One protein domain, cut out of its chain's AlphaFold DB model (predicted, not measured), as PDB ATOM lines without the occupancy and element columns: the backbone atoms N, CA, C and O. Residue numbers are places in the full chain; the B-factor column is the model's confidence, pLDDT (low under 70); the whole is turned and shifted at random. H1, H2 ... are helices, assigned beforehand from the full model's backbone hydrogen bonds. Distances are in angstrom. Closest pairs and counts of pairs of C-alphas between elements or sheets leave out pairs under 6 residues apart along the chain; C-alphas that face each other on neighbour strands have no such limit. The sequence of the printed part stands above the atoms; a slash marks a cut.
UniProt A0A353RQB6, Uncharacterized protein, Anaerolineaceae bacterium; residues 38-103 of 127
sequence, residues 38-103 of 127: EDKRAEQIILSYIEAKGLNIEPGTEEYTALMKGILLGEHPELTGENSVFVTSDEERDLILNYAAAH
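This is residues 38 to 103 of the 127 residues of an uncharacterized protein of Anaerolineaceae bacterium (UniProt A0A353RQB6). The longest helix, H1, crosses H4, while H2 packs on residues 97 to 103 of H4 at a slant and the short H3 sits close to all three. The 66 printed residues hold four named helices, H1 to H4 in chain order, and no named strand: all helix. The whole is compact, radius of gyration of the C-alphas 10.5 A, and rounded, spanning 28 by 23 by 21 A.

Find C-alpha 38 at (-14.937, -22.857, 209.809); from there H1 runs 21.2 A to residue 52. H2 is residues 62 to 72, 15.6 A; H3 is residues 77 to 80. H4, residues 90 to 103, runs 20.0 A to (-10.300, -17.315, 197.978).

H1 touches H4, about perpendicular at 89 degrees; the closest C-alphas, Ala 42 and Ile 96, are 4.8 A apart. H2 touches residues 97 to 103 of H4 alone, C-alphas Met 68 and Ala 100 closest at 4.6 A, opposite ways at a steep tilt of 39 degrees. H1 and H2 are near each other. H3 is close to but not clearly touching H4, closest C-alphas Thr 80 and Arg 93, 5.7 A. Every O i to N i+4 pair is within hydrogen-bond range in H1, H2 and H4; H3 is too short for one.

C-alphas 62 and 89 are farthest apart, 28.6 A. The printed part has no cut, no link is long, and no printed residue is under 70 in pLDDT.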
ATOM      1  N   GLU A  38     -14.304 -24.119 210.179       88.38
ATOM      2  CA  GLU A  38     -14.937 -22.857 209.809       88.38
ATOM      3  C   GLU A  38     -14.924 -22.630 208.293       88.38
ATOM      4  O   GLU A  38     -15.980 -22.359 207.720       88.38
ATOM      5  N   ASP A  39     -13.788 -22.862 207.628       88.88
ATOM      6  CA  ASP A  39     -13.682 -22.759 206.168       88.88
ATOM      7  C   ASP A  39     -14.613 -23.747 205.465       88.88
ATOM      8  O   ASP A  39     -15.316 -23.382 204.526       88.88
ATOM      9  N   LYS A  40     -14.689 -24.990 205.955       91.62
ATOM     10  CA  LYS A  40     -15.608 -25.997 205.398       91.62
ATOM     11  C   LYS A  40     -17.064 -25.571 205.534       91.62
ATOM     12  O   LYS A  40     -17.857 -25.807 204.627       91.62
ATOM     13  N   ARG A  41     -17.434 -24.973 206.671       93.44
ATOM     14  CA  ARG A  41     -18.796 -24.468 206.884       93.44
ATOM     15  C   ARG A  41     -19.103 -23.309 205.940       93.44
ATOM     16  O   ARG A  41     -20.160 -23.320 205.317       93.44
ATOM     17  N   ALA A  42     -18.191 -22.350 205.805       94.81
ATOM     18  CA  ALA A  42     -18.351 -21.233 204.878       94.81
ATOM     19  C   ALA A  42     -18.486 -21.719 203.425       94.81
ATOM     20  O   ALA A  42     -19.431 -21.340 202.731       94.81
ATOM     21  N   GLU A  43     -17.611 -22.635 202.998       95.06
ATOM     22  CA  GLU A  43     -17.660 -23.262 201.676       95.06
ATOM     23  C   GLU A  43     -19.006 -23.961 201.436       95.06
ATOM     24  O   GLU A  43     -19.631 -23.755 200.397       95.06
ATOM     25  N   GLN A  44     -19.510 -24.730 202.406       96.00
ATOM     26  CA  GLN A  44     -20.808 -25.408 202.300       96.00
ATOM     27  C   GLN A  44     -21.978 -24.438 202.121       96.00
ATOM     28  O   GLN A  44     -22.883 -24.713 201.327       96.00
ATOM     29  N   ILE A  45     -21.975 -23.311 202.835       96.25
ATOM     30  CA  ILE A  45     -23.031 -22.300 202.708       96.25
ATOM     31  C   ILE A  45     -22.983 -21.663 201.312       96.25
ATOM     32  O   ILE A  45     -24.013 -21.556 200.645       96.25
ATOM     33  N   ILE A  46     -21.787 -21.318 200.831       96.62
ATOM     34  CA  ILE A  46     -21.574 -20.762 199.487       96.62
ATOM     35  C   ILE A  46     -22.006 -21.758 198.403       96.62
ATOM     36  O   ILE A  46     -22.692 -21.380 197.455       96.62
ATOM     37  N   LEU A  47     -21.653 -23.038 198.537       96.69
ATOM     38  CA  LEU A  47     -22.063 -24.080 197.593       96.69
ATOM     39  C   LEU A  47     -23.583 -24.275 197.583       96.69
ATOM     40  O   LEU A  47     -24.179 -24.390 196.514       96.69
ATOM     41  N   SER A  48     -24.222 -24.232 198.753       96.38
ATOM     42  CA  SER A  48     -25.687 -24.295 198.861       96.38
ATOM     43  C   SER A  48     -26.354 -23.097 198.179       96.38
ATOM     44  O   SER A  48     -27.400 -23.232 197.546       96.38
ATOM     45  N   TYR A  49     -25.737 -21.919 198.268       97.06
ATOM     46  CA  TYR A  49     -26.176 -20.725 197.553       97.06
ATOM     47  C   TYR A  49     -26.050 -20.872 196.030       97.06
ATOM     48  O   TYR A  49     -27.008 -20.588 195.308       97.06
ATOM     49  N   ILE A  50     -24.905 -21.362 195.545       96.81
ATOM     50  CA  ILE A  50     -24.659 -21.648 194.121       96.81
ATOM     51  C   ILE A  50     -25.724 -22.613 193.587       96.81
ATOM     52  O   ILE A  50     -26.353 -22.333 192.562       96.81
ATOM     53  N   GLU A  51     -25.981 -23.703 194.315       96.81
ATOM     54  CA  GLU A  51     -26.994 -24.701 193.962       96.81
ATOM     55  C   GLU A  51     -28.401 -24.090 193.927       96.81
ATOM     56  O   GLU A  51     -29.117 -24.231 192.934       96.81
ATOM     57  N   ALA A  52     -28.788 -23.343 194.964       96.38
ATOM     58  CA  ALA A  52     -30.105 -22.711 195.055       96.38
ATOM     59  C   ALA A  52     -30.359 -21.680 193.943       96.38
ATOM     60  O   ALA A  52     -31.503 -21.475 193.528       96.38
ATOM     61  N   LYS A  53     -29.303 -21.031 193.447       95.31
ATOM     62  CA  LYS A  53     -29.367 -20.097 192.318       95.31
ATOM     63  C   LYS A  53     -29.275 -20.783 190.952       95.31
ATOM     64  O   LYS A  53     -29.461 -20.111 189.940       95.31
ATOM     65  N   GLY A  54     -29.011 -22.090 190.910       95.50
ATOM     66  CA  GLY A  54     -28.800 -22.835 189.668       95.50
ATOM     67  C   GLY A  54     -27.551 -22.382 188.910       95.50
ATOM     68  O   GLY A  54     -27.531 -22.417 187.679       95.50
ATOM     69  N   LEU A  55     -26.536 -21.902 189.632       94.25
ATOM     70  CA  LEU A  55     -25.275 -21.453 189.055       94.25
ATOM     71  C   LEU A  55     -24.366 -22.662 188.815       94.25
ATOM     72  O   LEU A  55     -24.228 -23.530 189.669       94.25
ATOM     73  N   ASN A  56     -23.717 -22.702 187.655       94.31
ATOM     74  CA  ASN A  56     -22.736 -23.734 187.328       94.31
ATOM     75  C   ASN A  56     -21.321 -23.219 187.622       94.31
ATOM     76  O   ASN A  56     -20.565 -22.923 186.698       94.31
ATOM     77  N   ILE A  57     -21.019 -23.027 188.907       94.25
ATOM     78  CA  ILE A  57     -19.744 -22.489 189.397       94.25
ATOM     79  C   ILE A  57     -19.096 -23.546 190.292       94.25
ATOM     80  O   ILE A  57     -19.722 -24.013 191.243       94.25
ATOM     81  N   GLU A  58     -17.847 -23.907 190.006       92.62
ATOM     82  CA  GLU A  58     -17.102 -24.929 190.750       92.62
ATOM     83  C   GLU A  58     -15.956 -24.296 191.557       92.62
ATOM     84  O   GLU A  58     -15.312 -23.367 191.067       92.62
ATOM     85  N   PRO A  59     -15.647 -24.782 192.775       90.56
ATOM     86  CA  PRO A  59     -14.501 -24.297 193.538       90.56
ATOM     87  C   PRO A  59     -13.190 -24.344 192.746       90.56
ATOM     88  O   PRO A  59     -12.877 -25.329 192.076       90.56
ATOM     89  N   GLY A  60     -12.399 -23.276 192.856       86.88
ATOM     90  CA  GLY A  60     -11.104 -23.159 192.180       86.88
ATOM     91  C   GLY A  60     -11.165 -22.688 190.723       86.88
ATOM     92  O   GLY A  60     -10.115 -22.619 190.085       86.88
ATOM     93  N   THR A  61     -12.344 -22.343 190.193       90.50
ATOM     94  CA  THR A  61     -12.457 -21.688 188.880       90.50
ATOM     95  C   THR A  61     -12.365 -20.161 188.975       90.50
ATOM     96  O   THR A  61     -12.425 -19.559 190.056       90.50
ATOM     97  N   GLU A  62     -12.216 -19.507 187.821       90.31
ATOM     98  CA  GLU A  62     -12.231 -18.045 187.723       90.31
ATOM     99  C   GLU A  62     -13.603 -17.480 188.112       90.31
ATOM    100  O   GLU A  62     -13.685 -16.477 188.817       90.31
ATOM    101  N   GLU A  63     -14.686 -18.167 187.751       93.75
ATOM    102  CA  GLU A  63     -16.051 -17.790 188.122       93.75
ATOM    103  C   GLU A  63     -16.280 -17.889 189.632       93.75
ATOM    104  O   GLU A  63     -16.956 -17.040 190.209       93.75
ATOM    105  N   TYR A  64     -15.690 -18.889 190.292       94.69
ATOM    106  CA  TYR A  64     -15.738 -18.995 191.750       94.69
ATOM    107  C   TYR A  64     -14.963 -17.862 192.413       94.69
ATOM    108  O   TYR A  64     -15.439 -17.257 193.367       94.69
ATOM    109  N   THR A  65     -13.805 -17.514 191.857       93.62
ATOM    110  CA  THR A  65     -13.008 -16.367 192.309       93.62
ATOM    111  C   THR A  65     -13.779 -15.051 192.151       93.62
ATOM    112  O   THR A  65     -13.822 -14.235 193.073       93.62
ATOM    113  N   ALA A  66     -14.445 -14.854 191.010       94.00
ATOM    114  CA  ALA A  66     -15.308 -13.704 190.759       94.00
ATOM    115  C   ALA A  66     -16.498 -13.658 191.728       94.00
ATOM    116  O   ALA A  66     -16.805 -12.595 192.262       94.00
ATOM    117  N   LEU A  67     -17.112 -14.806 192.025       95.81
ATOM    118  CA  LEU A  67     -18.148 -14.913 193.049       95.81
ATOM    119  C   LEU A  67     -17.618 -14.487 194.427       95.81
ATOM    120  O   LEU A  67     -18.281 -13.715 195.111       95.81
ATOM    121  N   MET A  68     -16.421 -14.931 194.827       96.31
ATOM    122  CA  MET A  68     -15.829 -14.529 196.111       96.31
ATOM    123  C   MET A  68     -15.636 -13.008 196.187       96.31
ATOM    124  O   MET A  68     -15.997 -12.391 197.189       96.31
ATOM    125  N   LYS A  69     -15.156 -12.381 195.104       94.69
ATOM    126  CA  LYS A  69     -15.064 -10.913 195.003       94.69
ATOM    127  C   LYS A  69     -16.438 -10.248 195.136       94.69
ATOM    128  O   LYS A  69     -16.589  -9.328 195.935       94.69
ATOM    129  N   GLY A  70     -17.448 -10.739 194.417       94.94
ATOM    130  CA  GLY A  70     -18.816 -10.210 194.483       94.94
ATOM    131  C   GLY A  70     -19.430 -10.310 195.883       94.94
ATOM    132  O   GLY A  70     -20.101  -9.385 196.342       94.94
ATOM    133  N   ILE A  71     -19.141 -11.389 196.619       95.69
ATOM    134  CA  ILE A  71     -19.570 -11.555 198.017       95.69
ATOM    135  C   ILE A  71     -18.980 -10.448 198.903       95.69
ATOM    136  O   ILE A  71     -19.719  -9.839 199.678       95.69
ATOM    137  N   LEU A  72     -17.684 -10.152 198.765       94.00
ATOM    138  CA  LEU A  72     -17.003  -9.097 199.532       94.00
ATOM    139  C   LEU A  72     -17.498  -7.692 199.178       94.00
ATOM    140  O   LEU A  72     -17.569  -6.825 200.046       94.00
ATOM    141  N   LEU A  73     -17.862  -7.474 197.915       93.88
ATOM    142  CA  LEU A  73     -18.444  -6.220 197.435       93.88
ATOM    143  C   LEU A  73     -19.926  -6.056 197.822       93.88
ATOM    144  O   LEU A  73     -20.506  -4.996 197.590       93.88
ATOM    145  N   GLY A  74     -20.543  -7.077 198.424       93.38
ATOM    146  CA  GLY A  74     -21.949  -7.047 198.823       93.38
ATOM    147  C   GLY A  74     -22.929  -7.220 197.660       93.38
ATOM    148  O   GLY A  74     -24.103  -6.881 197.797       93.38
ATOM    149  N   GLU A  75     -22.483  -7.767 196.527       95.19
ATOM    150  CA  GLU A  75     -23.310  -8.009 195.331       95.19
ATOM    151  C   GLU A  75     -24.299  -9.172 195.510       95.19
ATOM    152  O   GLU A  75     -25.216  -9.349 194.708       95.19
ATOM    153  N   HIS A  76     -24.141  -9.943 196.589       94.75
ATOM    154  CA  HIS A  76     -25.004 -11.064 196.962       94.75
ATOM    155  C   HIS A  76     -25.662 -10.840 198.337       94.75
ATOM    156  O   HIS A  76     -25.415 -11.606 199.275       94.75
ATOM    157  N   PRO A  77     -26.515  -9.808 198.499       93.00
ATOM    158  CA  PRO A  77     -27.188  -9.516 199.767       93.00
ATOM    159  C   PRO A  77     -28.129 -10.641 200.218       93.00
ATOM    160  O   PRO A  77     -28.445 -10.758 201.398       93.00
ATOM    161  N   GLU A  78     -28.569 -11.509 199.317       93.81
ATOM    162  CA  GLU A  78     -29.304 -12.719 199.673       93.81
ATOM    163  C   GLU A  78     -28.447 -13.757 200.413       93.81
ATOM    164  O   GLU A  78     -29.008 -14.575 201.139       93.81
ATOM    165  N   LEU A  79     -27.118 -13.724 200.266       94.25
ATOM    166  CA  LEU A  79     -26.177 -14.613 200.951       94.25
ATOM    167  C   LEU A  79     -25.654 -14.006 202.256       94.25
ATOM    168  O   LEU A  79     -25.558 -14.718 203.243       94.25
ATOM    169  N   THR A  80     -25.328 -12.711 202.280       93.56
ATOM    170  CA  THR A  80     -24.677 -12.070 203.443       93.56
ATOM    171  C   THR A  80     -25.453 -10.894 204.037       93.56
ATOM    172  O   THR A  80     -25.031 -10.332 205.042       93.56
ATOM    173  N   GLY A  81     -26.585 -10.494 203.462       88.06
ATOM    174  CA  GLY A  81     -27.391  -9.384 203.975       88.06
ATOM    175  C   GLY A  81     -28.213  -9.746 205.216       88.06
ATOM    176  O   GLY A  81     -28.393 -10.913 205.552       88.06
ATOM    177  N   GLU A  82     -28.779  -8.726 205.870       85.50
ATOM    178  CA  GLU A  82     -29.568  -8.865 207.112       85.50
ATOM    179  C   GLU A  82     -30.773  -9.814 206.991       85.50
ATOM    180  O   GLU A  82     -31.209 -10.387 207.984       85.50
ATOM    181  N   ASN A  83     -31.307  -9.992 205.779       86.38
ATOM    182  CA  ASN A  83     -32.442 -10.877 205.494       86.38
ATOM    183  C   ASN A  83     -32.025 -12.131 204.710       86.38
ATOM    184  O   ASN A  83     -32.834 -12.694 203.967       86.38
ATOM    185  N   SER A  84     -30.758 -12.538 204.811       91.00
ATOM    186  CA  SER A  84     -30.288 -13.759 204.169       91.00
ATOM    187  C   SER A  84     -31.034 -14.984 204.699       91.00
ATOM    188  O   SER A  84     -31.290 -15.120 205.891       91.00
ATOM    189  N   VAL A  85     -31.357 -15.910 203.795       92.69
ATOM    190  CA  VAL A  85     -31.890 -17.237 204.146       92.69
ATOM    191  C   VAL A  85     -30.788 -18.283 204.344       92.69
ATOM    192  O   VAL A  85     -31.080 -19.404 204.750       92.69
ATOM    193  N   PHE A  86     -29.540 -17.928 204.031       92.75
ATOM    194  CA  PHE A  86     -28.373 -18.812 204.094       92.75
ATOM    195  C   PHE A  86     -27.556 -18.615 205.372       92.75
ATOM    196  O   PHE A  86     -26.805 -19.506 205.757       92.75
ATOM    197  N   VAL A  87     -27.713 -17.463 206.020       91.19
ATOM    198  CA  VAL A  87     -26.959 -17.058 207.204       91.19
ATOM    199  C   VAL A  87     -27.927 -16.755 208.333       91.19
ATOM    200  O   VAL A  87     -28.871 -15.986 208.161       91.19
ATOM    201  N   THR A  88     -27.694 -17.360 209.495       87.38
ATOM    202  CA  THR A  88     -28.576 -17.233 210.667       87.38
ATOM    203  C   THR A  88     -27.990 -16.363 211.774       87.38
ATOM    204  O   THR A  88     -28.704 -15.994 212.709       87.38
ATOM    205  N   SER A  89     -26.705 -16.018 211.674       90.19
ATOM    206  CA  SER A  89     -25.998 -15.200 212.654       90.19
ATOM    207  C   SER A  89     -24.919 -14.327 212.017       90.19
ATOM    208  O   SER A  89     -24.427 -14.594 210.921       90.19
ATOM    209  N   ASP A  90     -24.512 -13.290 212.747       91.56
ATOM    210  CA  ASP A  90     -23.396 -12.429 212.351       91.56
ATOM    211  C   ASP A  90     -22.077 -13.214 212.254       91.56
ATOM    212  O   ASP A  90     -21.282 -12.974 211.355       91.56
ATOM    213  N   GLU A  91     -21.891 -14.222 213.108       91.31
ATOM    214  CA  GLU A  91     -20.722 -15.106 213.076       91.31
ATOM    215  C   GLU A  91     -20.646 -15.897 211.762       91.31
ATOM    216  O   GLU A  91     -19.586 -15.989 211.154       91.31
ATOM    217  N   GLU A  92     -21.766 -16.444 211.277       92.00
ATOM    218  CA  GLU A  92     -21.806 -17.149 209.988       92.00
ATOM    219  C   GLU A  92     -21.535 -16.212 208.809       92.00
ATOM    220  O   GLU A  92     -20.867 -16.605 207.850       92.00
ATOM    221  N   ARG A  93     -21.998 -14.960 208.897       94.75
ATOM    222  CA  ARG A  93     -21.676 -13.931 207.905       94.75
ATOM    223  C   ARG A  93     -20.175 -13.660 207.870       94.75
ATOM    224  O   ARG A  93     -19.585 -13.672 206.792       94.75
ATOM    225  N   ASP A  94     -19.566 -13.456 209.032       94.00
ATOM    226  CA  ASP A  94     -18.136 -13.172 209.147       94.00
ATOM    227  C   ASP A  94     -17.292 -14.349 208.636       94.00
ATOM    228  O   ASP A  94     -16.296 -14.141 207.944       94.00
ATOM    229  N   LEU A  95     -17.723 -15.589 208.888       93.69
ATOM    230  CA  LEU A  95     -17.093 -16.789 208.331       93.69
ATOM    231  C   LEU A  95     -17.088 -16.792 206.798       93.69
ATOM    232  O   LEU A  95     -16.049 -17.043 206.189       93.69
ATOM    233  N   ILE A  96     -18.225 -16.486 206.170       95.38
ATOM    234  CA  ILE A  96     -18.343 -16.424 204.706       95.38
ATOM    235  C   ILE A  96     -17.455 -15.320 204.134       95.38
ATOM    236  O   ILE A  96     -16.772 -15.546 203.136       95.38
ATOM    237  N   LEU A  97     -17.437 -14.144 204.764       95.19
ATOM    238  CA  LEU A  97     -16.611 -13.018 204.322       95.19
ATOM    239  C   LEU A  97     -15.116 -13.334 204.439       95.19
ATOM    240  O   LEU A  97     -14.367 -13.104 203.491       95.19
ATOM    241  N   ASN A  98     -14.682 -13.922 205.555       93.38
ATOM    242  CA  ASN A  98     -13.291 -14.337 205.746       93.38
ATOM    243  C   ASN A  98     -12.875 -15.404 204.729       93.38
ATOM    244  O   ASN A  98     -11.802 -15.315 204.130       93.38
ATOM    245  N   TYR A  99     -13.745 -16.384 204.492       93.94
ATOM    246  CA  TYR A  99     -13.506 -17.413 203.491       93.94
ATOM    247  C   TYR A  99     -13.412 -16.820 202.079       93.94
ATOM    248  O   TYR A  99     -12.487 -17.153 201.337       93.94
ATOM    249  N   ALA A 100     -14.316 -15.907 201.712       94.31
ATOM    250  CA  ALA A 100     -14.293 -15.230 200.417       94.31
ATOM    251  C   ALA A 100     -13.008 -14.411 200.225       94.31
ATOM    252  O   ALA A 100     -12.376 -14.502 199.172       94.31
ATOM    253  N   ALA A 101     -12.561 -13.691 201.260       92.25
ATOM    254  CA  ALA A 101     -11.291 -12.964 201.249       92.25
ATOM    255  C   ALA A 101     -10.086 -13.891 201.029       92.25
ATOM    256  O   ALA A 101      -9.176 -13.552 200.278       92.25
ATOM    257  N   ALA A 102     -10.090 -15.088 201.617       89.81
ATOM    258  CA  ALA A 102      -9.019 -16.065 201.417       89.81
ATOM    259  C   ALA A 102      -9.001 -16.688 200.003       89.81
ATOM    260  O   ALA A 102      -7.974 -17.229 199.591       89.81
ATOM    261  N   HIS A 103     -10.109 -16.613 199.256       89.62
ATOM    262  CA  HIS A 103     -10.300 -17.315 197.978       89.62
ATOM    263  C   HIS A 103     -10.551 -16.389 196.776       89.62
ATOM    264  O   HIS A 103     -10.829 -16.870 195.679       89.62
TER     265      HIS A 103